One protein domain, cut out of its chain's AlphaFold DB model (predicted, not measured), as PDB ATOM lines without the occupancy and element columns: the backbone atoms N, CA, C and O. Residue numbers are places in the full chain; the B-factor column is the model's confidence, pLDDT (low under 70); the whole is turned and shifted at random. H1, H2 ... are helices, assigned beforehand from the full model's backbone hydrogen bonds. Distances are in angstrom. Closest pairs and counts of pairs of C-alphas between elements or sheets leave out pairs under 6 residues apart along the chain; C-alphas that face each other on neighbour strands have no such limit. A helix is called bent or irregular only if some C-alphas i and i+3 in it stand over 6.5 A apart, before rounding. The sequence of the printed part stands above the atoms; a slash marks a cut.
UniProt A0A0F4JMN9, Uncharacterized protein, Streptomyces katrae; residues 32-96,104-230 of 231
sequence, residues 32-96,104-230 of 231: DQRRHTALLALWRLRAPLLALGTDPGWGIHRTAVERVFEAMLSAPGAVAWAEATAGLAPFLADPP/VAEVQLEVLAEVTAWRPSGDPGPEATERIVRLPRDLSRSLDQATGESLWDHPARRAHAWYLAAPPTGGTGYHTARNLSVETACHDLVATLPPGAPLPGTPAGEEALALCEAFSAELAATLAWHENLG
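This is residues 32 to 96 and 104 to 230 of the 231 residues of an uncharacterized protein of Streptomyces katrae (UniProt A0A0F4JMN9). Helices, most of them roughly aligned, make a compact, rather thin body with the short H1 and H2, one after the other, in its middle. The long H6, H8 and H9 pack along one side of H1 as a four-helix bundle, H3 and H5 lie on the other side, and H4 and H7 sit at opposite ends, H4 on H3 and H7 at the beginning of H8. The printed part has 192 residues with nine named helices, H1 to H9 in order, and no named strand; its class is all helix. It is compact, with a radius of gyration of the C-alphas of 16.8 A and spans of 49 by 43 by 27 A.

H1, residues 32 to 43, begins at C-alpha 32 (85.067, -33.675, 66.271) and is 16.2 A long. H2 is residues 46 to 51, H3 residues 62 to 74 and H4 residues 78 to 93. H4 is irregular, with C-alphas 87 and 90 7.2 A apart and a kink of 74 degrees near residue 87. H5 is residues 104 to 117, 20.2 A; H6 is residues 126 to 149, 34.5 A. H7 is residues 157 to 164 and H8 residues 174 to 192, 27.5 A. H9, residues 203 to 229, is 39.8 A long and ends at C-alpha 229 (88.707, -30.809, 24.644).

H1 is the hub, touching H3, H5, H6, H8 and H9. It runs the same way as H6 at a shallow tilt of 26 degrees, the closest C-alphas being those of Ala 41 and Val 133, 5.3 A apart. H8 and H9 form a hairpin, opposite ways at 17 degrees, closest at the C-alphas of Cys 186 and Ala 208, 5.3 A. H6 touches H8 with residues 136 to 144 alone, closest at the C-alphas of Ser 140 and Thr 176, 4.9 A. H2 touches H9 at a steep tilt of 53 degrees, with the C-alphas of Pro 48 and Ala 220 4.7 A apart. H3 and H4 form a hairpin, closest at the C-alphas of Ala 64 and Gly 87, 4.9 A. H5 only just touches H6, with 3 pairs of C-alphas within 8 A. H7 touches H8, closest at the C-alphas of His 160 and Tyr 174, 5.8 A; H7 and H9 are apart. Every O i to N i+4 pair is within hydrogen-bond range in H1, H2, H3, H5, H7, H8 and H9; in H4 8 of 12 are, in H6 18 of 20.

The C-alphas farthest apart, those of Leu 151 and Pro 195, are 49.5 A apart. Residues 97 to 103 are not printed, and C-alphas 96 and 104 are 14.7 A apart across this cut. Of the links that are printed whole, none is long. The mean pLDDT of the printed part is 89.9; residues 95 to 96, 121, 167 to 171 and 230 are under 70.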
ATOM      1  N   ASP A  32      84.945 -35.024  66.835       92.88
ATOM      2  CA  ASP A  32      85.067 -33.675  66.271       92.88
ATOM      3  C   ASP A  32      86.112 -33.627  65.151       92.88
ATOM      4  O   ASP A  32      85.873 -33.037  64.099       92.88
ATOM      5  N   GLN A  33      87.256 -34.294  65.341       95.25
ATOM      6  CA  GLN A  33      88.308 -34.369  64.324       95.25
ATOM      7  C   GLN A  33      87.825 -35.088  63.066       95.25
ATOM      8  O   GLN A  33      88.084 -34.607  61.963       95.25
ATOM      9  N   ARG A  34      87.088 -36.196  63.213       95.31
ATOM     10  CA  ARG A  34      86.469 -36.909  62.087       95.31
ATOM     11  C   ARG A  34      85.507 -36.019  61.327       95.31
ATOM     12  O   ARG A  34      85.598 -35.903  60.109       95.31
ATOM     13  N   ARG A  35      84.628 -35.329  62.053       94.12
ATOM     14  CA  ARG A  35      83.671 -34.402  61.460       94.12
ATOM     15  C   ARG A  35      84.366 -33.275  60.690       94.12
ATOM     16  O   ARG A  35      84.018 -33.027  59.542       94.12
ATOM     17  N   HIS A  36      85.353 -32.609  61.285       95.31
ATOM     18  CA  HIS A  36      86.106 -31.544  60.616       95.31
ATOM     19  C   HIS A  36      86.885 -32.053  59.402       95.31
ATOM     20  O   HIS A  36      86.882 -31.421  58.350       95.31
ATOM     21  N   THR A  37      87.502 -33.226  59.522       96.62
ATOM     22  CA  THR A  37      88.244 -33.864  58.433       96.62
ATOM     23  C   THR A  37      87.333 -34.210  57.255       96.62
ATOM     24  O   THR A  37      87.640 -33.854  56.116       96.62
ATOM     25  N   ALA A  38      86.188 -34.846  57.518       96.25
ATOM     26  CA  ALA A  38      85.205 -35.178  56.492       96.25
ATOM     27  C   ALA A  38      84.634 -33.911  55.830       96.25
ATOM     28  O   ALA A  38      84.477 -33.860  54.611       96.25
ATOM     29  N   LEU A  39      84.401 -32.848  56.610       95.75
ATOM     30  CA  LEU A  39      83.972 -31.556  56.080       95.75
ATOM     31  C   LEU A  39      84.995 -30.971  55.103       95.75
ATOM     32  O   LEU A  39      84.632 -30.585  53.998       95.75
ATOM     33  N   LEU A  40      86.270 -30.910  55.499       97.75
ATOM     34  CA  LEU A  40      87.352 -30.371  54.668       97.75
ATOM     35  C   LEU A  40      87.603 -31.232  53.422       97.75
ATOM     36  O   LEU A  40      87.955 -30.714  52.364       97.75
ATOM     37  N   ALA A  41      87.391 -32.547  53.508       97.88
ATOM     38  CA  ALA A  41      87.401 -33.430  52.346       97.88
ATOM     39  C   ALA A  41      86.323 -33.060  51.320       97.88
ATOM     40  O   ALA A  41      86.650 -32.876  50.151       97.88
ATOM     41  N   LEU A  42      85.081 -32.832  51.749       97.12
ATOM     42  CA  LEU A  42      84.028 -32.359  50.846       97.12
ATOM     43  C   LEU A  42      84.269 -30.917  50.380       97.12
ATOM     44  O   LEU A  42      84.006 -30.588  49.225       97.12
ATOM     45  N   TRP A  43      84.834 -30.056  51.232       97.06
ATOM     46  CA  TRP A  43      85.153 -28.667  50.879       97.06
ATOM     47  C   TRP A  43      86.169 -28.571  49.738       97.06
ATOM     48  O   TRP A  43      86.037 -27.713  48.863       97.06
ATOM     49  N   ARG A  44      87.141 -29.493  49.684       97.44
ATOM     50  CA  ARG A  44      88.089 -29.633  48.559       97.44
ATOM     51  C   ARG A  44      87.402 -29.898  47.218       97.44
ATOM     52  O   ARG A  44      87.993 -29.633  46.176       97.44
ATOM     53  N   LEU A  45      86.161 -30.375  47.223       96.94
ATOM     54  CA  LEU A  45      85.394 -30.729  46.027       96.94
ATOM     55  C   LEU A  45      84.239 -29.751  45.748       96.94
ATOM     56  O   LEU A  45      83.407 -29.989  44.876       96.94
ATOM     57  N   ARG A  46      84.195 -28.619  46.460       96.19
ATOM     58  CA  ARG A  46      83.116 -27.629  46.364       96.19
ATOM     59  C   ARG A  46      83.105 -26.850  45.044       96.19
ATOM     60  O   ARG A  46      82.038 -26.606  44.485       96.19
ATOM     61  N   ALA A  47      84.260 -26.414  44.547       96.88
ATOM     62  CA  ALA A  47      84.342 -25.555  43.365       96.88
ATOM     63  C   ALA A  47      83.842 -26.225  42.073       96.88
ATOM     64  O   ALA A  47      83.151 -25.530  41.330       96.88
ATOM     65  N   PRO A  48      84.073 -27.528  41.804       95.12
ATOM     66  CA  PRO A  48      83.421 -28.215  40.689       95.12
ATOM     67  C   PRO A  48      81.897 -28.042  40.657       95.12
ATOM     68  O   PRO A  48      81.335 -27.839  39.585       95.12
ATOM     69  N   LEU A  49      81.223 -28.034  41.813       94.62
ATOM     70  CA  LEU A  49      79.770 -27.835  41.890       94.62
ATOM     71  C   LEU A  49      79.346 -26.371  41.668       94.62
ATOM     72  O   LEU A  49      78.270 -26.109  41.136       94.62
ATOM     73  N   LEU A  50      80.168 -25.402  42.087       94.81
ATOM     74  CA  LEU A  50      79.800 -23.977  42.079       94.81
ATOM     75  C   LEU A  50      80.279 -23.204  40.846       94.81
ATOM     76  O   LEU A  50      79.582 -22.301  40.376       94.81
ATOM     77  N   ALA A  51      81.489 -23.500  40.371       94.62
ATOM     78  CA  ALA A  51      82.153 -22.772  39.295       94.62
ATOM     79  C   ALA A  51      81.751 -23.293  37.913       94.62
ATOM     80  O   ALA A  51      81.553 -22.489  37.006       94.62
ATOM     81  N   LEU A  52      81.604 -24.614  37.772       92.19
ATOM     82  CA  LEU A  52      81.180 -25.242  36.515       92.19
ATOM     83  C   LEU A  52      79.653 -25.271  36.389       92.19
ATOM     84  O   LEU A  52      79.123 -25.268  35.282       92.19
ATOM     85  N   GLY A  53      78.955 -25.199  37.527       85.00
ATOM     86  CA  GLY A  53      77.510 -25.375  37.601       85.00
ATOM     87  C   GLY A  53      77.125 -26.840  37.412       85.00
ATOM     88  O   GLY A  53      77.826 -27.605  36.761       85.00
ATOM     89  N   THR A  54      76.018 -27.244  38.020       87.44
ATOM     90  CA  THR A  54      75.430 -28.571  37.806       87.44
ATOM     91  C   THR A  54      74.600 -28.589  36.527       87.44
ATOM     92  O   THR A  54      74.138 -27.535  36.075       87.44
ATOM     93  N   ASP A  55      74.353 -29.779  35.977       85.19
ATOM     94  CA  ASP A  55      73.444 -29.937  34.841       85.19
ATOM     95  C   ASP A  55      72.068 -29.308  35.165       85.19
ATOM     96  O   ASP A  55      71.476 -29.617  36.209       85.19
ATOM     97  N   PRO A  56      71.532 -28.410  34.312       82.81
ATOM     98  CA  PRO A  56      70.228 -27.790  34.541       82.81
ATOM     99  C   PRO A  56      69.078 -28.798  34.689       82.81
ATOM    100  O   PRO A  56      68.117 -28.523  35.408       82.81
ATOM    101  N   GLY A  57      69.175 -29.954  34.027       83.50
ATOM    102  CA  GLY A  57      68.217 -31.052  34.099       83.50
ATOM    103  C   GLY A  57      68.130 -31.699  35.480       83.50
ATOM    104  O   GLY A  57      67.091 -32.254  35.815       83.50
ATOM    105  N   TRP A  58      69.157 -31.559  36.323       86.19
ATOM    106  CA  TRP A  58      69.126 -32.039  37.710       86.19
ATOM    107  C   TRP A  58      68.318 -31.123  38.638       86.19
ATOM    108  O   TRP A  58      68.052 -31.478  39.784       86.19
ATOM    109  N   GLY A  59      67.949 -29.919  38.181       85.38
ATOM    110  CA  GLY A  59      67.171 -28.964  38.976       85.38
ATOM    111  C   GLY A  59      67.904 -28.420  40.209       85.38
ATOM    112  O   GLY A  59      67.278 -27.802  41.070       85.38
ATOM    113  N   ILE A  60      69.220 -28.631  40.312       89.50
ATOM    114  CA  ILE A  60      70.043 -28.132  41.415       89.50
ATOM    115  C   ILE A  60      70.467 -26.697  41.111       89.50
ATOM    116  O   ILE A  60      71.184 -26.414  40.153       89.50
ATOM    117  N   HIS A  61      70.046 -25.762  41.960       90.00
ATOM    118  CA  HIS A  61      70.523 -24.387  41.886       90.00
ATOM    119  C   HIS A  61      71.840 -24.218  42.642       90.00
ATOM    120  O   HIS A  61      72.004 -24.718  43.755       90.00
ATOM    121  N   ARG A  62      72.743 -23.395  42.098       91.69
ATOM    122  CA  ARG A  62      74.005 -23.014  42.753       91.69
ATOM    123  C   ARG A  62      73.812 -22.555  44.204       91.69
ATOM    124  O   ARG A  62      74.563 -22.959  45.083       91.69
ATOM    125  N   THR A  63      72.783 -21.752  44.461       92.38
ATOM    126  CA  THR A  63      72.471 -21.246  45.806       92.38
ATOM    127  C   THR A  63      72.071 -22.353  46.781       92.38
ATOM    128  O   THR A  63      72.301 -22.214  47.979       92.38
ATOM    129  N   ALA A  64      71.495 -23.462  46.303       92.25
ATOM    130  CA  ALA A  64      71.219 -24.628  47.140       92.25
ATOM    131  C   ALA A  64      72.527 -25.298  47.577       92.25
ATOM    132  O   ALA A  64      72.707 -25.569  48.758       92.25
ATOM    133  N   VAL A  65      73.471 -25.476  46.649       93.38
ATOM    134  CA  VAL A  65      74.804 -26.014  46.961       93.38
ATOM    135  C   VAL A  65      75.538 -25.109  47.956       93.38
ATOM    136  O   VAL A  65      76.050 -25.596  48.961       93.38
ATOM    137  N   GLU A  66      75.551 -23.790  47.732       94.06
ATOM    138  CA  GLU A  66      76.170 -22.821  48.652       94.06
ATOM    139  C   GLU A  66      75.611 -22.954  50.074       94.06
ATOM    140  O   GLU A  66      76.385 -23.113  51.020       94.06
ATOM    141  N   ARG A  67      74.281 -22.999  50.206       92.56
ATOM    142  CA  ARG A  67      73.597 -23.162  51.496       92.56
ATOM    143  C   ARG A  67      73.931 -24.470  52.191       92.56
ATOM    144  O   ARG A  67      74.066 -24.477  53.410       92.56
ATOM    145  N   VAL A  68      74.061 -25.569  51.451       92.88
ATOM    146  CA  VAL A  68      74.426 -26.861  52.042       92.88
ATOM    147  C   VAL A  68      75.836 -26.810  52.619       92.88
ATOM    148  O   VAL A  68      76.027 -27.179  53.773       92.88
ATOM    149  N   PHE A  69      76.810 -26.274  51.886       93.56
ATOM    150  CA  PHE A  69      78.173 -26.124  52.404       93.56
ATOM    151  C   PHE A  69      78.234 -25.175  53.619       93.56
ATOM    152  O   PHE A  69      78.870 -25.496  54.625       93.56
ATOM    153  N   GLU A  70      77.518 -24.049  53.588       91.75
ATOM    154  CA  GLU A  70      77.385 -23.145  54.746       91.75
ATOM    155  C   GLU A  70      76.732 -23.832  55.958       91.75
ATOM    156  O   GLU A  70      77.155 -23.653  57.107       91.75
ATOM    157  N   ALA A  71      75.723 -24.668  55.714       90.75
ATOM    158  CA  ALA A  71      75.109 -25.490  56.741       90.75
ATOM    159  C   ALA A  71      76.131 -26.478  57.320       90.75
ATOM    160  O   ALA A  71      76.295 -26.546  58.530       90.75
ATOM    161  N   MET A  72      76.912 -27.186  56.506       90.81
ATOM    162  CA  MET A  72      77.900 -28.131  57.037       90.81
ATOM    163  C   MET A  72      78.934 -27.461  57.973       90.81
ATOM    164  O   MET A  72      79.282 -28.045  59.006       90.81
ATOM    165  N   LEU A  73      79.357 -26.223  57.667       88.81
ATOM    166  CA  LEU A  73      80.247 -25.409  58.515       88.81
ATOM    167  C   LEU A  73      79.622 -25.020  59.858       88.81
ATOM    168  O   LEU A  73      80.292 -25.050  60.888       88.81
ATOM    169  N   SER A  74      78.350 -24.628  59.842       84.25
ATOM    170  CA  SER A  74      77.668 -24.060  61.010       84.25
ATOM    171  C   SER A  74      77.143 -25.099  62.000       84.25
ATOM    172  O   SER A  74      76.669 -24.721  63.068       84.25
ATOM    173  N   ALA A  75      77.257 -26.398  61.696       76.75
ATOM    174  CA  ALA A  75      76.772 -27.470  62.570       76.75
ATOM    175  C   ALA A  75      75.282 -27.367  62.963       76.75
ATOM    176  O   ALA A  75      74.957 -27.503  64.147       76.75
ATOM    177  N   PRO A  76      74.360 -27.103  62.024       73.94
ATOM    178  CA  PRO A  76      72.972 -26.858  62.346       73.94
ATOM    179  C   PRO A  76      72.332 -28.098  62.963       73.94
ATOM    180  O   PRO A  76      72.704 -29.235  62.684       73.94
ATOM    181  N   GLY A  77      71.286 -27.882  63.758       79.06
ATOM    182  CA  GLY A  77      70.373 -28.967  64.101       79.06
ATOM    183  C   GLY A  77      69.691 -29.548  62.853       79.06
ATOM    184  O   GLY A  77      69.669 -28.934  61.786       79.06
ATOM    185  N   ALA A  78      69.067 -30.718  63.002       81.50
ATOM    186  CA  ALA A  78      68.450 -31.458  61.895       81.50
ATOM    187  C   ALA A  78      67.430 -30.645  61.071       81.50
ATOM    188  O   ALA A  78      67.345 -30.828  59.862       81.50
ATOM    189  N   VAL A  79      66.684 -29.731  61.704       83.56
ATOM    190  CA  VAL A  79      65.700 -28.873  61.018       83.56
ATOM    191  C   VAL A  79      66.385 -27.916  60.040       83.56
ATOM    192  O   VAL A  79      66.039 -27.893  58.865       83.56
ATOM    193  N   ALA A  80      67.399 -27.181  60.498       84.62
ATOM    194  CA  ALA A  80      68.122 -26.233  59.651       84.62
ATOM    195  C   ALA A  80      68.955 -26.942  58.565       84.62
ATOM    196  O   ALA A  80      69.117 -26.409  57.471       84.62
ATOM    197  N   TRP A  81      69.419 -28.171  58.818       87.62
ATOM    198  CA  TRP A  81      69.994 -29.013  57.766       87.62
ATOM    199  C   TRP A  81      68.971 -29.379  56.691       87.62
ATOM    200  O   TRP A  81      69.243 -29.181  55.512       87.62
ATOM    201  N   ALA A  82      67.785 -29.853  57.087       86.19
ATOM    202  CA  ALA A  82      66.726 -30.206  56.146       86.19
ATOM    203  C   ALA A  82      66.305 -29.007  55.278       86.19
ATOM    204  O   ALA A  82      66.070 -29.164  54.081       86.19
ATOM    205  N   GLU A  83      66.259 -27.805  55.857       87.19
ATOM    206  CA  GLU A  83      66.016 -26.561  55.118       87.19
ATOM    207  C   GLU A  83      67.141 -26.240  54.125       87.19
ATOM    208  O   GLU A  83      66.862 -25.858  52.987       87.19
ATOM    209  N   ALA A  84      68.404 -26.419  54.522       86.69
ATOM    210  CA  ALA A  84      69.550 -26.195  53.645       86.69
ATOM    211  C   ALA A  84      69.570 -27.181  52.466       86.69
ATOM    212  O   ALA A  84      69.826 -26.777  51.332       86.69
ATOM    213  N   THR A  85      69.234 -28.452  52.707       88.44
ATOM    214  CA  THR A  85      69.216 -29.503  51.679       88.44
ATOM    215  C   THR A  85      67.928 -29.545  50.862       88.44
ATOM    216  O   THR A  85      67.871 -30.272  49.873       88.44
ATOM    217  N   ALA A  86      66.889 -28.780  51.214       87.62
ATOM    218  CA  ALA A  86      65.608 -28.791  50.499       87.62
ATOM    219  C   ALA A  86      65.761 -28.461  49.004       87.62
ATOM    220  O   ALA A  86      65.045 -29.009  48.170       87.62
ATOM    221  N   GLY A  87      66.734 -27.614  48.651       83.56
ATOM    222  CA  GLY A  87      67.048 -27.289  47.257       83.56
ATOM    223  C   GLY A  87      67.717 -28.422  46.466       83.56
ATOM    224  O   GLY A  87      67.792 -28.322  45.248       83.56
ATOM    225  N   LEU A  88      68.179 -29.486  47.133       85.56
ATOM    226  CA  LEU A  88      68.694 -30.713  46.506       85.56
ATOM    227  C   LEU A  88      67.624 -31.815  46.404       85.56
ATOM    228  O   LEU A  88      67.845 -32.828  45.749       85.56
ATOM    229  N   ALA A  89      66.460 -31.637  47.040       78.25
ATOM    230  CA  ALA A  89      65.407 -32.649  47.086       78.25
ATOM    231  C   ALA A  89      64.887 -33.108  45.708       78.25
ATOM    232  O   ALA A  89      64.624 -34.302  45.581       78.25
ATOM    233  N   PRO A  90      64.754 -32.244  44.676       75.50
ATOM    234  CA  PRO A  90      64.336 -32.692  43.345       75.50
ATOM    235  C   PRO A  90      65.279 -33.746  42.759       75.50
ATOM    236  O   PRO A  90      64.822 -34.788  42.305       75.50
ATOM    237  N   PHE A  91      66.587 -33.514  42.874       77.62
ATOM    238  CA  PHE A  91      67.621 -34.443  42.428       77.62
ATOM    239  C   PHE A  91      67.601 -35.771  43.202       77.62
ATOM    240  O   PHE A  91      67.828 -36.827  42.630       77.62
ATOM    241  N   LEU A  92      67.301 -35.734  44.504       73.06
ATOM    242  CA  LEU A  92      67.196 -36.946  45.326       73.06
ATOM    243  C   LEU A  92      65.924 -37.759  45.057       73.06
ATOM    244  O   LEU A  92      65.915 -38.969  45.276       73.06
ATOM    245  N   ALA A  93      64.839 -37.093  44.662       74.88
ATOM    246  CA  ALA A  93      63.554 -37.735  44.408       74.88
ATOM    247  C   ALA A  93      63.515 -38.452  43.053       74.88
ATOM    248  O   ALA A  93      62.836 -39.470  42.935       74.88
ATOM    249  N   ASP A  94      64.230 -37.915  42.068       72.94
ATOM    250  CA  ASP A  94      64.313 -38.435  40.706       72.94
ATOM    251  C   ASP A  94      65.768 -38.320  40.218       72.94
ATOM    252  O   ASP A  94      66.116 -37.373  39.504       72.94
ATOM    253  N   PRO A  95      66.668 -39.203  40.697       69.06
ATOM    254  CA  PRO A  95      68.057 -39.172  40.268       69.06
ATOM    255  C   PRO A  95      68.120 -39.418  38.754       69.06
ATOM    256  O   PRO A  95      67.336 -40.213  38.235       69.06
ATOM    257  N   PRO A  96      69.042 -38.761  38.031       68.31
ATOM    258  CA  PRO A  96      69.107 -38.858  36.579       68.31
ATOM    259  C   PRO A  96      69.202 -40.319  36.111       68.31
ATOM    260  O   PRO A  96      70.157 -41.028  36.427       68.31
ATOM    261  N   VAL A 104      83.061 -34.234  34.212       90.19
ATOM    262  CA  VAL A 104      82.547 -33.192  35.118       90.19
ATOM    263  C   VAL A 104      81.265 -33.649  35.802       90.19
ATOM    264  O   VAL A 104      81.163 -33.543  37.024       90.19
ATOM    265  N   ALA A 105      80.321 -34.198  35.039       88.69
ATOM    266  CA  ALA A 105      79.066 -34.693  35.580       88.69
ATOM    267  C   ALA A 105      79.300 -35.867  36.546       88.69
ATOM    268  O   ALA A 105      78.723 -35.878  37.630       88.69
ATOM    269  N   GLU A 106      80.195 -36.800  36.203       87.38
ATOM    270  CA  GLU A 106      80.596 -37.911  37.083       87.38
ATOM    271  C   GLU A 106      81.120 -37.400  38.432       87.38
ATOM    272  O   GLU A 106      80.589 -37.753  39.485       87.38
ATOM    273  N   VAL A 107      82.102 -36.491  38.408       89.88
ATOM    274  CA  VAL A 107      82.674 -35.894  39.624       89.88
ATOM    275  C   VAL A 107      81.599 -35.204  40.460       89.88
ATOM    276  O   VAL A 107      81.560 -35.363  41.678       89.88
ATOM    277  N   GLN A 108      80.723 -34.420  39.832       92.50
ATOM    278  CA  GLN A 108      79.682 -33.693  40.553       92.50
ATOM    279  C   GLN A 108      78.683 -34.636  41.234       92.50
ATOM    280  O   GLN A 108      78.291 -34.364  42.368       92.50
ATOM    281  N   LEU A 109      78.299 -35.739  40.586       90.62
ATOM    282  CA  LEU A 109      77.374 -36.721  41.157       90.62
ATOM    283  C   LEU A 109      77.974 -37.444  42.363       90.62
ATOM    284  O   LEU A 109      77.304 -37.540  43.389       90.62
ATOM    285  N   GLU A 110      79.236 -37.869  42.278       91.19
ATOM    286  CA  GLU A 110      79.946 -38.500  43.400       91.19
ATOM    287  C   GLU A 110      80.017 -37.564  44.620       91.19
ATOM    288  O   GLU A 110      79.733 -37.949  45.757       91.19
ATOM    289  N   VAL A 111      80.309 -36.279  44.390       93.00
ATOM    290  CA  VAL A 111      80.340 -35.275  45.466       93.00
ATOM    291  C   VAL A 111      78.946 -35.034  46.041       93.00
ATOM    292  O   VAL A 111      78.789 -34.964  47.261       93.00
ATOM    293  N   LEU A 112      77.921 -34.906  45.194       91.75
ATOM    294  CA  LEU A 112      76.539 -34.708  45.635       91.75
ATOM    295  C   LEU A 112      76.019 -35.909  46.437       91.75
ATOM    296  O   LEU A 112      75.297 -35.708  47.418       91.75
ATOM    297  N   ALA A 113      76.407 -37.134  46.083       89.38
ATOM    298  CA  ALA A 113      76.063 -38.336  46.837       89.38
ATOM    299  C   ALA A 113      76.602 -38.272  48.278       89.38
ATOM    300  O   ALA A 113      75.841 -38.446  49.232       89.38
ATOM    301  N   GLU A 114      77.875 -37.918  48.473       91.44
ATOM    302  CA  GLU A 114      78.437 -37.797  49.829       91.44
ATOM    303  C   GLU A 114      77.910 -36.570  50.589       91.44
ATOM    304  O   GLU A 114      77.647 -36.644  51.792       91.44
ATOM    305  N   VAL A 115      77.680 -35.445  49.905       90.81
ATOM    306  CA  VAL A 115      77.066 -34.250  50.510       90.81
ATOM    307  C   VAL A 115      75.650 -34.548  51.008       90.81
ATOM    308  O   VAL A 115      75.263 -34.092  52.083       90.81
ATOM    309  N   THR A 116      74.868 -35.325  50.263       85.88
ATOM    310  CA  THR A 116      73.494 -35.681  50.653       85.88
ATOM    311  C   THR A 116      73.453 -36.774  51.720       85.88
ATOM    312  O   THR A 116      72.546 -36.777  52.555       85.88
ATOM    313  N   ALA A 117      74.464 -37.645  51.770       86.50
ATOM    314  CA  ALA A 117      74.662 -38.602  52.856       86.50
ATOM    315  C   ALA A 117      75.147 -37.950  54.169       86.50
ATOM    316  O   ALA A 117      75.095 -38.590  55.229       86.50
ATOM    317  N   TRP A 118      75.594 -36.687  54.126       86.50
ATOM    318  CA  TRP A 118      76.083 -35.961  55.294       86.50
ATOM    319  C   TRP A 118      75.020 -35.848  56.389       86.50
ATOM    320  O   TRP A 118      73.873 -35.454  56.161       86.50
ATOM    321  N   ARG A 119      75.427 -36.150  57.626       80.69
ATOM    322  CA  ARG A 119      74.562 -36.047  58.801       80.69
ATOM    323  C   ARG A 119      74.986 -34.860  59.663       80.69
ATOM    324  O   ARG A 119      76.097 -34.853  60.185       80.69
ATOM    325  N   PRO A 120      74.100 -33.878  59.888       71.81
ATOM    326  CA  PRO A 120      74.438 -32.650  60.608       71.81
ATOM    327  C   PRO A 120      74.658 -32.879  62.111       71.81
ATOM    328  O   PRO A 120      75.363 -32.117  62.766       71.81
ATOM    329  N   SER A 121      74.043 -33.927  62.666       63.81
ATOM    330  CA  SER A 121      73.879 -34.122  64.105       63.81
ATOM    331  C   SER A 121      74.932 -35.021  64.755       63.81
ATOM    332  O   SER A 121      74.711 -35.459  65.883       63.81
ATOM    333  N   GLY A 122      76.039 -35.354  64.084       72.56
ATOM    334  CA  GLY A 122      76.993 -36.263  64.705       72.56
ATOM    335  C   GLY A 122      78.308 -36.493  63.986       72.56
ATOM    336  O   GLY A 122      78.573 -36.001  62.894       72.56
ATOM    337  N   ASP A 123      79.115 -37.280  64.684       87.25
ATOM    338  CA  ASP A 123      80.275 -37.980  64.164       87.25
ATOM    339  C   ASP A 123      79.857 -38.879  62.989       87.25
ATOM    340  O   ASP A 123      78.996 -39.744  63.184       87.25
ATOM    341  N   PRO A 124      80.439 -38.718  61.787       88.75
ATOM    342  CA  PRO A 124      80.199 -39.648  60.684       88.75
ATOM    343  C   PRO A 124      80.658 -41.081  61.020       88.75
ATOM    344  O   PRO A 124      80.183 -42.038  60.413       88.75
ATOM    345  N   GLY A 125      81.542 -41.249  62.008       93.50
ATOM    346  CA  GLY A 125      82.203 -42.510  62.315       93.50
ATOM    347  C   GLY A 125      83.441 -42.722  61.436       93.50
ATOM    348  O   GLY A 125      83.619 -42.033  60.425       93.50
ATOM    349  N   PRO A 126      84.344 -43.639  61.824       95.25
ATOM    350  CA  PRO A 126      85.628 -43.823  61.149       95.25
ATOM    351  C   PRO A 126      85.473 -44.257  59.689       95.25
ATOM    352  O   PRO A 126      86.054 -43.613  58.825       95.25
ATOM    353  N   GLU A 127      84.626 -45.250  59.404       94.25
ATOM    354  CA  GLU A 127      84.417 -45.781  58.047       94.25
ATOM    355  C   GLU A 127      83.840 -44.730  57.088       94.25
ATOM    356  O   GLU A 127      84.301 -44.574  55.960       94.25
ATOM    357  N   ALA A 128      82.843 -43.956  57.532       93.75
ATOM    358  CA  ALA A 128      82.287 -42.897  56.694       93.75
ATOM    359  C   ALA A 128      83.275 -41.734  56.518       93.75
ATOM    360  O   ALA A 128      83.329 -41.150  55.441       93.75
ATOM    361  N   THR A 129      84.079 -41.417  57.540       95.56
ATOM    362  CA  THR A 129      85.151 -40.413  57.413       95.56
ATOM    363  C   THR A 129      86.182 -40.853  56.387       95.56
ATOM    364  O   THR A 129      86.534 -40.070  55.514       95.56
ATOM    365  N   GLU A 130      86.647 -42.099  56.477       95.44
ATOM    366  CA  GLU A 130      87.600 -42.689  55.540       95.44
ATOM    367  C   GLU A 130      87.067 -42.617  54.110       95.44
ATOM    368  O   GLU A 130      87.747 -42.070  53.247       95.44
ATOM    369  N   ARG A 131      85.831 -43.078  53.877       94.69
ATOM    370  CA  ARG A 131      85.192 -43.025  52.555       94.69
ATOM    371  C   ARG A 131      85.149 -41.599  51.995       94.69
ATOM    372  O   ARG A 131      85.577 -41.368  50.867       94.69
ATOM    373  N   ILE A 132      84.711 -40.632  52.804       95.88
ATOM    374  CA  ILE A 132      84.634 -39.220  52.402       95.88
ATOM    375  C   ILE A 132      86.031 -38.635  52.121       95.88
ATOM    376  O   ILE A 132      86.187 -37.838  51.199       95.88
ATOM    377  N   VAL A 133      87.059 -39.010  52.889       96.44
ATOM    378  CA  VAL A 133      88.448 -38.565  52.666       96.44
ATOM    379  C   VAL A 133      89.072 -39.230  51.441       96.44
ATOM    380  O   VAL A 133      89.872 -38.592  50.750       96.44
ATOM    381  N   ARG A 134      88.702 -40.480  51.149       95.69
ATOM    382  CA  ARG A 134      89.166 -41.215  49.971       95.69
ATOM    383  C   ARG A 134      88.614 -40.607  48.681       95.69
ATOM    384  O   ARG A 134      89.373 -40.486  47.725       95.69
ATOM    385  N   LEU A 135      87.379 -40.100  48.682       95.56
ATOM    386  CA  LEU A 135      86.758 -39.507  47.491       95.56
ATOM    387  C   LEU A 135      87.649 -38.450  46.782       95.56
ATOM    388  O   LEU A 135      87.943 -38.627  45.600       95.56
ATOM    389  N   PRO A 136      88.174 -37.393  47.443       96.50
ATOM    390  CA  PRO A 136      89.122 -36.474  46.809       96.50
ATOM    391  C   PRO A 136      90.390 -37.134  46.255       96.50
ATOM    392  O   PRO A 136      90.945 -36.638  45.272       96.50
ATOM    393  N   ARG A 137      90.880 -38.218  46.875       95.31
ATOM    394  CA  ARG A 137      92.061 -38.956  46.397       95.31
ATOM    395  C   ARG A 137      91.749 -39.676  45.094       95.31
ATOM    396  O   ARG A 137      92.495 -39.508  44.134       95.31
ATOM    397  N   ASP A 138      90.642 -40.409  45.059       94.31
ATOM    398  CA  ASP A 138      90.232 -41.186  43.891       94.31
ATOM    399  C   ASP A 138      89.949 -40.274  42.700       94.31
ATOM    400  O   ASP A 138      90.501 -40.487  41.622       94.31
ATOM    401  N   LEU A 139      89.216 -39.179  42.919       94.19
ATOM    402  CA  LEU A 139      88.968 -38.180  41.879       94.19
ATOM    403  C   LEU A 139      90.263 -37.534  41.368       94.19
ATOM    404  O   LEU A 139      90.413 -37.309  40.168       94.19
ATOM    405  N   SER A 140      91.220 -37.258  42.259       95.19
ATOM    406  CA  SER A 140      92.525 -36.712  41.866       95.19
ATOM    407  C   SER A 140      93.335 -37.705  41.031       95.19
ATOM    408  O   SER A 140      93.956 -37.301  40.048       95.19
ATOM    409  N   ARG A 141      93.301 -38.996  41.391       94.00
ATOM    410  CA  ARG A 141      93.962 -40.078  40.649       94.00
ATOM    411  C   ARG A 141      93.356 -40.222  39.253       94.00
ATOM    412  O   ARG A 141      94.099 -40.213  38.273       94.00
ATOM    413  N   SER A 142      92.026 -40.269  39.157       91.50
ATOM    414  CA  SER A 142      91.312 -40.330  37.875       91.50
ATOM    415  C   SER A 142      91.616 -39.118  36.996       91.50
ATOM    416  O   SER A 142      91.850 -39.262  35.799       91.50
ATOM    417  N   LEU A 143      91.692 -37.918  37.579       92.38
ATOM    418  CA  LEU A 143      92.006 -36.705  36.827       92.38
ATOM    419  C   LEU A 143      93.457 -36.669  36.332       92.38
ATOM    420  O   LEU A 143      93.717 -36.201  35.221       92.38
ATOM    421  N   ASP A 144      94.405 -37.157  37.132       93.00
ATOM    422  CA  ASP A 144      95.794 -37.309  36.704       93.00
ATOM    423  C   ASP A 144      95.919 -38.309  35.553       93.00
ATOM    424  O   ASP A 144      96.612 -38.018  34.576       93.00
ATOM    425  N   GLN A 145      95.213 -39.443  35.631       91.44
ATOM    426  CA  GLN A 145      95.158 -40.423  34.548       91.44
ATOM    427  C   GLN A 145      94.577 -39.801  33.271       91.44
ATOM    428  O   GLN A 145      95.247 -39.804  32.240       91.44
ATOM    429  N   ALA A 146      93.399 -39.176  33.353       89.56
ATOM    430  CA  ALA A 146      92.759 -38.526  32.209       89.56
ATOM    431  C   ALA A 146      93.663 -37.447  31.585       89.56
ATOM    432  O   ALA A 146      93.785 -37.335  30.367       89.56
ATOM    433  N   THR A 147      94.348 -36.655  32.416       90.12
ATOM    434  CA  THR A 147      95.283 -35.619  31.946       90.12
ATOM    435  C   THR A 147      96.529 -36.222  31.297       90.12
ATOM    436  O   THR A 147      97.030 -35.665  30.324       90.12
ATOM    437  N   GLY A 148      97.029 -37.347  31.812       89.00
ATOM    438  CA  GLY A 148      98.178 -38.063  31.255       89.00
ATOM    439  C   GLY A 148      97.878 -38.784  29.937       89.00
ATOM    440  O   GLY A 148      98.765 -38.888  29.092       89.00
ATOM    441  N   GLU A 149      96.641 -39.247  29.751       88.81
ATOM    442  CA  GLU A 149      96.161 -39.909  28.529       88.81
ATOM    443  C   GLU A 149      95.699 -38.918  27.446       88.81
ATOM    444  O   GLU A 149      95.544 -39.292  26.281       88.81
ATOM    445  N   SER A 150      95.505 -37.646  27.805       86.81
ATOM    446  CA  SER A 150      95.083 -36.603  26.871       86.81
ATOM    447  C   SER A 150      96.095 -36.392  25.740       86.81
ATOM    448  O   SER A 150      97.301 -36.271  25.955       86.81
ATOM    449  N   LEU A 151      95.587 -36.265  24.509       88.56
ATOM    450  CA  LEU A 151      96.389 -35.898  23.335       88.56
ATOM    451  C   LEU A 151      96.806 -34.417  23.341       88.56
ATOM    452  O   LEU A 151      97.637 -34.011  22.525       88.56
ATOM    453  N   TRP A 152      96.223 -33.609  24.230       89.31
ATOM    454  CA  TRP A 152      96.452 -32.172  24.318       89.31
ATOM    455  C   TRP A 152      97.192 -31.808  25.598       89.31
ATOM    456  O   TRP A 152      96.935 -32.339  26.676       89.31
ATOM    457  N   ASP A 153      98.082 -30.827  25.490       88.94
ATOM    458  CA  ASP A 153      98.812 -30.320  26.642       88.94
ATOM    459  C   ASP A 153      97.912 -29.480  27.553       88.94
ATOM    460  O   ASP A 153      97.328 -28.478  27.130       88.94
ATOM    461  N   HIS A 154      97.873 -29.841  28.836       90.50
ATOM    462  CA  HIS A 154      97.245 -29.007  29.855       90.50
ATOM    463  C   HIS A 154      97.945 -27.631  29.924       90.50
ATOM    464  O   HIS A 154      99.178 -27.586  30.034       90.50
ATOM    465  N   PRO A 155      97.214 -26.497  29.953       91.06
ATOM    466  CA  PRO A 155      97.812 -25.157  29.981       91.06
ATOM    467  C   PRO A 155      98.791 -24.936  31.141       91.06
ATOM    468  O   PRO A 155      99.786 -24.223  31.003       91.06
ATOM    469  N   ALA A 156      98.549 -25.590  32.280       92.38
ATOM    470  CA  ALA A 156      99.403 -25.514  33.465       92.38
ATOM    471  C   ALA A 156     100.459 -26.636  33.562       92.38
ATOM    472  O   ALA A 156     101.127 -26.749  34.588       92.38
ATOM    473  N   ARG A 157     100.686 -27.439  32.508       91.56
ATOM    474  CA  ARG A 157     101.627 -28.582  32.517       91.56
ATOM    475  C   ARG A 157     103.011 -28.229  33.071       91.56
ATOM    476  O   ARG A 157     103.599 -29.012  33.813       91.56
ATOM    477  N   ARG A 158     103.546 -27.045  32.743       92.12
ATOM    478  CA  ARG A 158     104.862 -26.596  33.245       92.12
ATOM    479  C   ARG A 158     104.844 -26.322  34.749       92.12
ATOM    480  O   ARG A 158     105.784 -26.713  35.431       92.12
ATOM    481  N   ALA A 159     103.785 -25.688  35.253       91.38
ATOM    482  CA  ALA A 159     103.612 -25.448  36.683       91.38
ATOM    483  C   ALA A 159     103.447 -26.773  37.444       91.38
ATOM    484  O   ALA A 159     104.100 -26.970  38.465       91.38
ATOM    485  N   HIS A 160     102.675 -27.714  36.890       92.25
ATOM    486  CA  HIS A 160     102.508 -29.053  37.458       92.25
ATOM    487  C   HIS A 160     103.849 -29.798  37.542       92.25
ATOM    488  O   HIS A 160     104.201 -30.339  38.588       92.25
ATOM    489  N   ALA A 161     104.644 -29.766  36.468       90.44
ATOM    490  CA  ALA A 161     105.965 -30.392  36.439       90.44
ATOM    491  C   ALA A 161     106.943 -29.762  37.444       90.44
ATOM    492  O   ALA A 161     107.739 -30.471  38.052       90.44
ATOM    493  N   TRP A 162     106.890 -28.440  37.639       91.12
ATOM    494  CA  TRP A 162     107.697 -27.763  38.658       91.12
ATOM    495  C   TRP A 162     107.297 -28.157  40.075       91.12
ATOM    496  O   TRP A 162     108.177 -28.391  40.898       91.12
ATOM    497  N   TYR A 163     105.997 -28.264  40.349       89.31
ATOM    498  CA  TYR A 163     105.503 -28.740  41.638       89.31
ATOM    499  C   TYR A 163     105.998 -30.163  41.935       89.31
ATOM    500  O   TYR A 163     106.537 -30.419  43.006       89.31
ATOM    501  N   LEU A 164     105.904 -31.063  40.953       90.25
ATOM    502  CA  LEU A 164     106.338 -32.460  41.077       90.25
ATOM    503  C   LEU A 164     107.866 -32.642  41.146       90.25
ATOM    504  O   LEU A 164     108.336 -33.701  41.546       90.25
ATOM    505  N   ALA A 165     108.654 -31.634  40.761       88.19
ATOM    506  CA  ALA A 165     110.114 -31.678  40.862       88.19
ATOM    507  C   ALA A 165     110.636 -31.445  42.299       88.19
ATOM    508  O   ALA A 165     111.830 -31.622  42.552       88.19
ATOM    509  N   ALA A 166     109.769 -31.034  43.230       80.81
ATOM    510  CA  ALA A 166     110.068 -30.944  44.659       80.81
ATOM    511  C   ALA A 166     110.223 -32.360  45.293       80.81
ATOM    512  O   ALA A 166     109.819 -33.346  44.676       80.81
ATOM    513  N   PRO A 167     110.853 -32.520  46.483       65.50
ATOM    514  CA  PRO A 167     111.142 -33.841  47.068       65.50
ATOM    515  C   PRO A 167     109.890 -34.725  47.249       65.50
ATOM    516  O   PRO A 167     108.773 -34.219  47.338       65.50
ATOM    517  N   PRO A 168     110.063 -36.059  47.276       57.72
ATOM    518  CA  PRO A 168     109.440 -36.926  46.291       57.72
ATOM    519  C   PRO A 168     107.993 -37.261  46.644       57.72
ATOM    520  O   PRO A 168     107.715 -38.031  47.562       57.72
ATOM    521  N   THR A 169     107.073 -36.763  45.827       57.50
ATOM    522  CA  THR A 169     105.734 -37.331  45.675       57.50
ATOM    523  C   THR A 169     105.889 -38.556  44.774       57.50
ATOM    524  O   THR A 169     105.953 -38.438  43.553       57.50
ATOM    525  N   GLY A 170     106.149 -39.720  45.376       58.47
ATOM    526  CA  GLY A 170     106.595 -40.930  44.677       58.47
ATOM    527  C   GLY A 170     105.687 -41.347  43.519       58.47
ATOM    528  O   GLY A 170     104.652 -41.956  43.748       58.47
ATOM    529  N   GLY A 171     106.091 -41.035  42.283       68.75
ATOM    530  CA  GLY A 171     105.437 -41.495  41.051       68.75
ATOM    531  C   GLY A 171     103.976 -41.069  40.866       68.75
ATOM    532  O   GLY A 171     103.346 -41.520  39.915       68.75
ATOM    533  N   THR A 172     103.431 -40.228  41.746       82.38
ATOM    534  CA  THR A 172     102.040 -39.782  41.688       82.38
ATOM    535  C   THR A 172     101.877 -38.607  40.728       82.38
ATOM    536  O   THR A 172     102.794 -37.808  40.528       82.38
ATOM    537  N   GLY A 173     100.696 -38.503  40.113       91.69
ATOM    538  CA  GLY A 173     100.344 -37.353  39.285       91.69
ATOM    539  C   GLY A 173     100.171 -36.065  40.104       91.69
ATOM    540  O   GLY A 173     100.223 -36.066  41.339       91.69
ATOM    541  N   TYR A 174     100.001 -34.943  39.401       94.00
ATOM    542  CA  TYR A 174      99.959 -33.612  40.009       94.00
ATOM    543  C   TYR A 174      98.808 -33.455  41.002       94.00
ATOM    544  O   TYR A 174      99.040 -33.045  42.140       94.00
ATOM    545  N   HIS A 175      97.580 -33.782  40.596       95.06
ATOM    546  CA  HIS A 175      96.407 -33.599  41.443       95.06
ATOM    547  C   HIS A 175      96.450 -34.526  42.654       95.06
ATOM    548  O   HIS A 175      96.137 -34.090  43.759       95.06
ATOM    549  N   THR A 176      96.925 -35.758  42.490       94.56
ATOM    550  CA  THR A 176      97.119 -36.718  43.581       94.56
ATOM    551  C   THR A 176      98.120 -36.174  44.599       94.56
ATOM    552  O   THR A 176      97.827 -36.102  45.794       94.56
ATOM    553  N   ALA A 177      99.287 -35.724  44.134       94.12
ATOM    554  CA  ALA A 177     100.313 -35.122  44.980       94.12
ATOM    555  C   ALA A 177      99.812 -33.856  45.699       94.12
ATOM    556  O   ALA A 177     100.074 -33.652  46.889       94.12
ATOM    557  N   ARG A 178      99.070 -33.003  44.988       95.44
ATOM    558  CA  ARG A 178      98.495 -31.773  45.535       95.44
ATOM    559  C   ARG A 178      97.422 -32.067  46.581       95.44
ATOM    560  O   ARG A 178      97.471 -31.483  47.664       95.44
ATOM    561  N   ASN A 179      96.516 -33.000  46.303       96.19
ATOM    562  CA  ASN A 179      95.473 -33.417  47.232       96.19
ATOM    563  C   ASN A 179      96.067 -33.993  48.520       96.19
ATOM    564  O   ASN A 179      95.653 -33.582  49.596       96.19
ATOM    565  N   LEU A 180      97.069 -34.878  48.433       94.44
ATOM    566  CA  LEU A 180      97.728 -35.457  49.613       94.44
ATOM    567  C   LEU A 180      98.443 -34.402  50.470       94.44
ATOM    568  O   LEU A 180      98.431 -34.493  51.701       94.44
ATOM    569  N   SER A 181      99.035 -33.387  49.834       94.94
ATOM    570  CA  SER A 181      99.636 -32.250  50.539       94.94
ATOM    571  C   SER A 181      98.583 -31.447  51.307       94.94
ATOM    572  O   SER A 181      98.771 -31.186  52.495       94.94
ATOM    573  N   VAL A 182      97.462 -31.105  50.661       97.62
ATOM    574  CA  VAL A 182      96.358 -30.382  51.313       97.62
ATOM    575  C   VAL A 182      95.718 -31.233  52.404       97.62
ATOM    576  O   VAL A 182      95.478 -30.736  53.494       97.62
ATOM    577  N   GLU A 183      95.495 -32.521  52.153       97.00
ATOM    578  CA  GLU A 183      94.933 -33.452  53.128       97.00
ATOM    579  C   GLU A 183      95.785 -33.534  54.396       97.00
ATOM    580  O   GLU A 183      95.259 -33.425  55.501       97.00
ATOM    581  N   THR A 184      97.100 -33.699  54.236       96.00
ATOM    582  CA  THR A 184      98.040 -33.737  55.363       96.00
ATOM    583  C   THR A 184      97.978 -32.436  56.157       96.00
ATOM    584  O   THR A 184      97.779 -32.482  57.366       96.00
ATOM    585  N   ALA A 185      98.039 -31.285  55.479       97.75
ATOM    586  CA  ALA A 185      97.946 -29.984  56.139       97.75
ATOM    587  C   ALA A 185      96.608 -29.793  56.877       97.75
ATOM    588  O   ALA A 185      96.589 -29.334  58.014       97.75
ATOM    589  N   CYS A 186      95.486 -30.192  56.271       98.19
ATOM    590  CA  CYS A 186      94.173 -30.148  56.908       98.19
ATOM    591  C   CYS A 186      94.110 -31.039  58.154       98.19
ATOM    592  O   CYS A 186      93.590 -30.601  59.178       98.19
ATOM    593  N   HIS A 187      94.643 -32.262  58.094       96.44
ATOM    594  CA  HIS A 187      94.709 -33.151  59.256       96.44
ATOM    595  C   HIS A 187      95.545 -32.547  60.388       96.44
ATOM    596  O   HIS A 187      95.110 -32.573  61.540       96.44
ATOM    597  N   ASP A 188      96.703 -31.969  60.061       97.44
ATOM    598  CA  ASP A 188      97.576 -31.320  61.038       97.44
ATOM    599  C   ASP A 188      96.868 -30.123  61.690       97.44
ATOM    600  O   ASP A 188      96.817 -30.027  62.916       97.44
ATOM    601  N   LEU A 189      96.228 -29.257  60.896       98.19
ATOM    602  CA  LEU A 189      95.462 -28.109  61.392       98.19
ATOM    603  C   LEU A 189      94.298 -28.545  62.289       98.19
ATOM    604  O   LEU A 189      94.136 -28.010  63.388       98.19
ATOM    605  N   VAL A 190      93.530 -29.559  61.883       96.69
ATOM    606  CA  VAL A 190      92.433 -30.121  62.687       96.69
ATOM    607  C   VAL A 190      92.944 -30.705  64.005       96.69
ATOM    608  O   VAL A 190      92.286 -30.548  65.035       96.69
ATOM    609  N   ALA A 191      94.121 -31.333  64.015       95.94
ATOM    610  CA  ALA A 191      94.726 -31.863  65.235       95.94
ATOM    611  C   ALA A 191      95.126 -30.764  66.238       95.94
ATOM    612  O   ALA A 191      95.183 -31.039  67.438       95.94
ATOM    613  N   THR A 192      95.366 -29.530  65.778       96.44
ATOM    614  CA  THR A 192      95.666 -28.384  66.658       96.44
ATOM    615  C   THR A 192      94.432 -27.723  67.277       96.44
ATOM    616  O   THR A 192      94.577 -26.918  68.201       96.44
ATOM    617  N   LEU A 193      93.223 -28.040  66.799       95.62
ATOM    618  CA  LEU A 193      92.000 -27.429  67.312       95.62
ATOM    619  C   LEU A 193      91.711 -27.894  68.751       95.62
ATOM    620  O   LEU A 193      91.792 -29.091  69.043       95.62
ATOM    621  N   PRO A 194      91.318 -26.980  69.659       93.69
ATOM    622  CA  PRO A 194      90.822 -27.377  70.970       93.69
ATOM    623  C   PRO A 194      89.587 -28.291  70.850       93.69
ATOM    624  O   PRO A 194      88.781 -28.103  69.935       93.69
ATOM    625  N   PRO A 195      89.374 -29.241  71.779       90.25
ATOM    626  CA  PRO A 195      88.170 -30.072  71.784       90.25
ATOM    627  C   PRO A 195      86.888 -29.225  71.773       90.25
ATOM    628  O   PRO A 195      86.769 -28.278  72.554       90.25
ATOM    629  N   GLY A 196      85.938 -29.554  70.893       88.75
ATOM    630  CA  GLY A 196      84.697 -28.798  70.705       88.75
ATOM    631  C   GLY A 196      84.841 -27.420  70.044       88.75
ATOM    632  O   GLY A 196      83.829 -26.737  69.875       88.75
ATOM    633  N   ALA A 197      86.049 -26.980  69.668       91.25
ATOM    634  CA  ALA A 197      86.213 -25.734  68.925       91.25
ATOM    635  C   ALA A 197      85.645 -25.888  67.506       91.25
ATOM    636  O   ALA A 197      85.938 -26.887  66.847       91.25
ATOM    637  N   PRO A 198      84.859 -24.920  67.006       91.00
ATOM    638  CA  PRO A 198      84.398 -24.955  65.625       91.00
ATOM    639  C   PRO A 198      85.576 -24.765  64.658       91.00
ATOM    640  O   PRO A 198      86.550 -24.088  64.980       91.00
ATOM    641  N   LEU A 199      85.455 -25.308  63.444       91.06
ATOM    642  CA  LEU A 199      86.329 -24.949  62.322       91.06
ATOM    643  C   LEU A 199      86.288 -23.430  62.035       91.06
ATOM    644  O   LEU A 199      87.322 -22.773  62.170       91.06
ATOM    645  N   PRO A 200      85.129 -22.838  61.671       90.94
ATOM    646  CA  PRO A 200      85.062 -21.413  61.356       90.94
ATOM    647  C   PRO A 200      85.302 -20.534  62.590       90.94
ATOM    648  O   PRO A 200      84.872 -20.858  63.698       90.94
ATOM    649  N   GLY A 201      85.956 -19.388  62.379       90.12
ATOM    650  CA  GLY A 201      86.287 -18.433  63.441       90.12
ATOM    651  C   GLY A 201      87.538 -18.795  64.246       90.12
ATOM    652  O   GLY A 201      87.803 -18.171  65.275       90.12
ATOM    653  N   THR A 202      88.310 -19.786  63.791       95.12
ATOM    654  CA  THR A 202      89.644 -20.102  64.315       95.12
ATOM    655  C   THR A 202      90.694 -19.909  63.217       95.12
ATOM    656  O   THR A 202      90.414 -20.245  62.067       95.12
ATOM    657  N   PRO A 203      91.919 -19.439  63.535       96.81
ATOM    658  CA  PRO A 203      92.967 -19.276  62.524       96.81
ATOM    659  C   PRO A 203      93.294 -20.577  61.777       96.81
ATOM    660  O   PRO A 203      93.419 -20.572  60.559       96.81
ATOM    661  N   ALA A 204      93.368 -21.703  62.498       96.88
ATOM    662  CA  ALA A 204      93.657 -23.005  61.899       96.88
ATOM    663  C   ALA A 204      92.535 -23.477  60.960       96.88
ATOM    664  O   ALA A 204      92.807 -24.049  59.906       96.88
ATOM    665  N   GLY A 205      91.271 -23.230  61.319       96.44
ATOM    666  CA  GLY A 205      90.149 -23.579  60.456       96.44
ATOM    667  C   GLY A 205      90.023 -22.677  59.231       96.44
ATOM    668  O   GLY A 205      89.735 -23.179  58.149       96.44
ATOM    669  N   GLU A 206      90.291 -21.377  59.367       97.19
ATOM    670  CA  GLU A 206      90.347 -20.445  58.232       97.19
ATOM    671  C   GLU A 206      91.458 -20.826  57.245       97.19
ATOM    672  O   GLU A 206      91.222 -20.871  56.037       97.19
ATOM    673  N   GLU A 207      92.643 -21.179  57.750       98.19
ATOM    674  CA  GLU A 207      93.752 -21.669  56.929       98.19
ATOM    675  C   GLU A 207      93.394 -22.978  56.210       98.19
ATOM    676  O   GLU A 207      93.600 -23.097  54.999       98.19
ATOM    677  N   ALA A 208      92.797 -23.940  56.919       98.25
ATOM    678  CA  ALA A 208      92.387 -25.213  56.331       98.25
ATOM    679  C   ALA A 208      91.360 -25.016  55.204       98.25
ATOM    680  O   ALA A 208      91.505 -25.601  54.132       98.25
ATOM    681  N   LEU A 209      90.352 -24.163  55.417       97.75
ATOM    682  CA  LEU A 209      89.341 -23.854  54.403       97.75
ATOM    683  C   LEU A 209      89.960 -23.175  53.178       97.75
ATOM    684  O   LEU A 209      89.656 -23.573  52.054       97.75
ATOM    685  N   ALA A 210      90.875 -22.223  53.374       98.19
ATOM    686  CA  ALA A 210      91.565 -21.551  52.275       98.19
ATOM    687  C   ALA A 210      92.415 -22.522  51.434       98.19
ATOM    688  O   ALA A 210      92.406 -22.449  50.202       98.19
ATOM    689  N   LEU A 211      93.112 -23.469  52.074       98.38
ATOM    690  CA  LEU A 211      93.850 -24.526  51.374       98.38
ATOM    691  C   LEU A 211      92.915 -25.414  50.543       98.38
ATOM    692  O   LEU A 211      93.222 -25.720  49.387       98.38
ATOM    693  N   CYS A 212      91.768 -25.800  51.111       98.44
ATOM    694  CA  CYS A 212      90.755 -26.571  50.399       98.44
ATOM    695  C   CYS A 212      90.183 -25.803  49.201       98.44
ATOM    696  O   CYS A 212      90.033 -26.390  48.134       98.44
ATOM    697  N   GLU A 213      89.894 -24.507  49.347       98.19
ATOM    698  CA  GLU A 213      89.360 -23.665  48.269       98.19
ATOM    699  C   GLU A 213      90.353 -23.482  47.125       98.19
ATOM    700  O   GLU A 213      89.968 -23.614  45.961       98.19
ATOM    701  N   ALA A 214      91.630 -23.244  47.439       98.19
ATOM    702  CA  ALA A 214      92.681 -23.139  46.434       98.19
ATOM    703  C   ALA A 214      92.792 -24.430  45.610       98.19
ATOM    704  O   ALA A 214      92.762 -24.384  44.381       98.19
ATOM    705  N   PHE A 215      92.833 -25.588  46.276       98.00
ATOM    706  CA  PHE A 215      92.847 -26.879  45.589       98.00
ATOM    707  C   PHE A 215      91.571 -27.132  44.785       98.00
ATOM    708  O   PHE A 215      91.639 -27.585  43.645       98.00
ATOM    709  N   SER A 216      90.407 -26.810  45.349       98.00
ATOM    710  CA  SER A 216      89.133 -27.000  44.662       98.00
ATOM    711  C   SER A 216      89.063 -26.181  43.372       98.00
ATOM    712  O   SER A 216      88.602 -26.676  42.344       98.00
ATOM    713  N   ALA A 217      89.567 -24.944  43.396       97.94
ATOM    714  CA  ALA A 217      89.649 -24.095  42.214       97.94
ATOM    715  C   ALA A 217      90.594 -24.672  41.144       97.94
ATOM    716  O   ALA A 217      90.247 -24.652  39.962       97.94
ATOM    717  N   GLU A 218      91.750 -25.219  41.541       96.69
ATOM    718  CA  GLU A 218      92.652 -25.936  40.626       96.69
ATOM    719  C   GLU A 218      91.946 -27.142  39.981       96.69
ATOM    720  O   GLU A 218      92.006 -27.314  38.765       96.69
ATOM    721  N   LEU A 219      91.222 -27.939  40.777       96.12
ATOM    722  CA  LEU A 219      90.455 -29.093  40.301       96.12
ATOM    723  C   LEU A 219      89.390 -28.680  39.273       96.12
ATOM    724  O   LEU A 219      89.312 -29.256  38.190       96.12
ATOM    725  N   ALA A 220      88.600 -27.649  39.587       96.75
ATOM    726  CA  ALA A 220      87.573 -27.127  38.690       96.75
ATOM    727  C   ALA A 220      88.165 -26.598  37.372       96.75
ATOM    728  O   ALA A 220      87.571 -26.797  36.315       96.75
ATOM    729  N   ALA A 221      89.339 -25.960  37.410       95.94
ATOM    730  CA  ALA A 221      90.010 -25.465  36.210       95.94
ATOM    731  C   ALA A 221      90.463 -26.604  35.280       95.94
ATOM    732  O   ALA A 221      90.241 -26.527  34.071       95.94
ATOM    733  N   THR A 222      91.049 -27.673  35.829       95.19
ATOM    734  CA  THR A 222      91.456 -28.845  35.036       95.19
ATOM    735  C   THR A 222      90.245 -29.589  34.470       95.19
ATOM    736  O   THR A 222      90.253 -29.991  33.307       95.19
ATOM    737  N   LEU A 223      89.175 -29.735  35.257       94.25
ATOM    738  CA  LEU A 223      87.914 -30.330  34.803       94.25
ATOM    739  C   LEU A 223      87.282 -29.531  33.654       94.25
ATOM    740  O   LEU A 223      86.926 -30.105  32.627       94.25
ATOM    741  N   ALA A 224      87.229 -28.201  33.779       93.69
ATOM    742  CA  ALA A 224      86.756 -27.326  32.709       93.69
ATOM    743  C   ALA A 224      87.604 -27.451  31.439       93.69
ATOM    744  O   ALA A 224      87.078 -27.383  30.330       93.69
ATOM    745  N   TRP A 225      88.925 -27.599  31.579       92.69
ATOM    746  CA  TRP A 225      89.796 -27.828  30.432       92.69
ATOM    747  C   TRP A 225      89.440 -29.135  29.719       92.69
ATOM    748  O   TRP A 225      89.222 -29.095  28.511       92.69
ATOM    749  N   HIS A 226      89.307 -30.242  30.458       89.06
ATOM    750  CA  HIS A 226      88.931 -31.550  29.903       89.06
ATOM    751  C   HIS A 226      87.616 -31.507  29.135       89.06
ATOM    752  O   HIS A 226      87.543 -31.979  28.003       89.06
ATOM    753  N   GLU A 227      86.592 -30.877  29.703       86.12
ATOM    754  CA  GLU A 227      85.281 -30.793  29.056       86.12
ATOM    755  C   GLU A 227      85.313 -29.991  27.743       86.12
ATOM    756  O   GLU A 227      84.565 -30.272  26.804       86.12
ATOM    757  N   ASN A 228      86.224 -29.022  27.636       84.75
ATOM    758  CA  ASN A 228      86.409 -28.234  26.420       84.75
ATOM    759  C   ASN A 228      87.291 -28.917  25.360       84.75
ATOM    760  O   ASN A 228      87.340 -28.417  24.242       84.75
ATOM    761  N   LEU A 229      87.955 -30.043  25.654       77.69
ATOM    762  CA  LEU A 229      88.707 -30.809  24.644       77.69
ATOM    763  C   LEU A 229      87.789 -31.554  23.661       77.69
ATOM    764  O   LEU A 229      88.211 -31.885  22.555       77.69
ATOM    765  N   GLY A 230      86.540 -31.821  24.058       54.41
ATOM    766  CA  GLY A 230      85.523 -32.475  23.230       54.41
ATOM    767  C   GLY A 230      84.694 -31.530  22.349       54.41
ATOM    768  O   GLY A 230      83.723 -31.983  21.743       54.41
TER     769      GLY A 230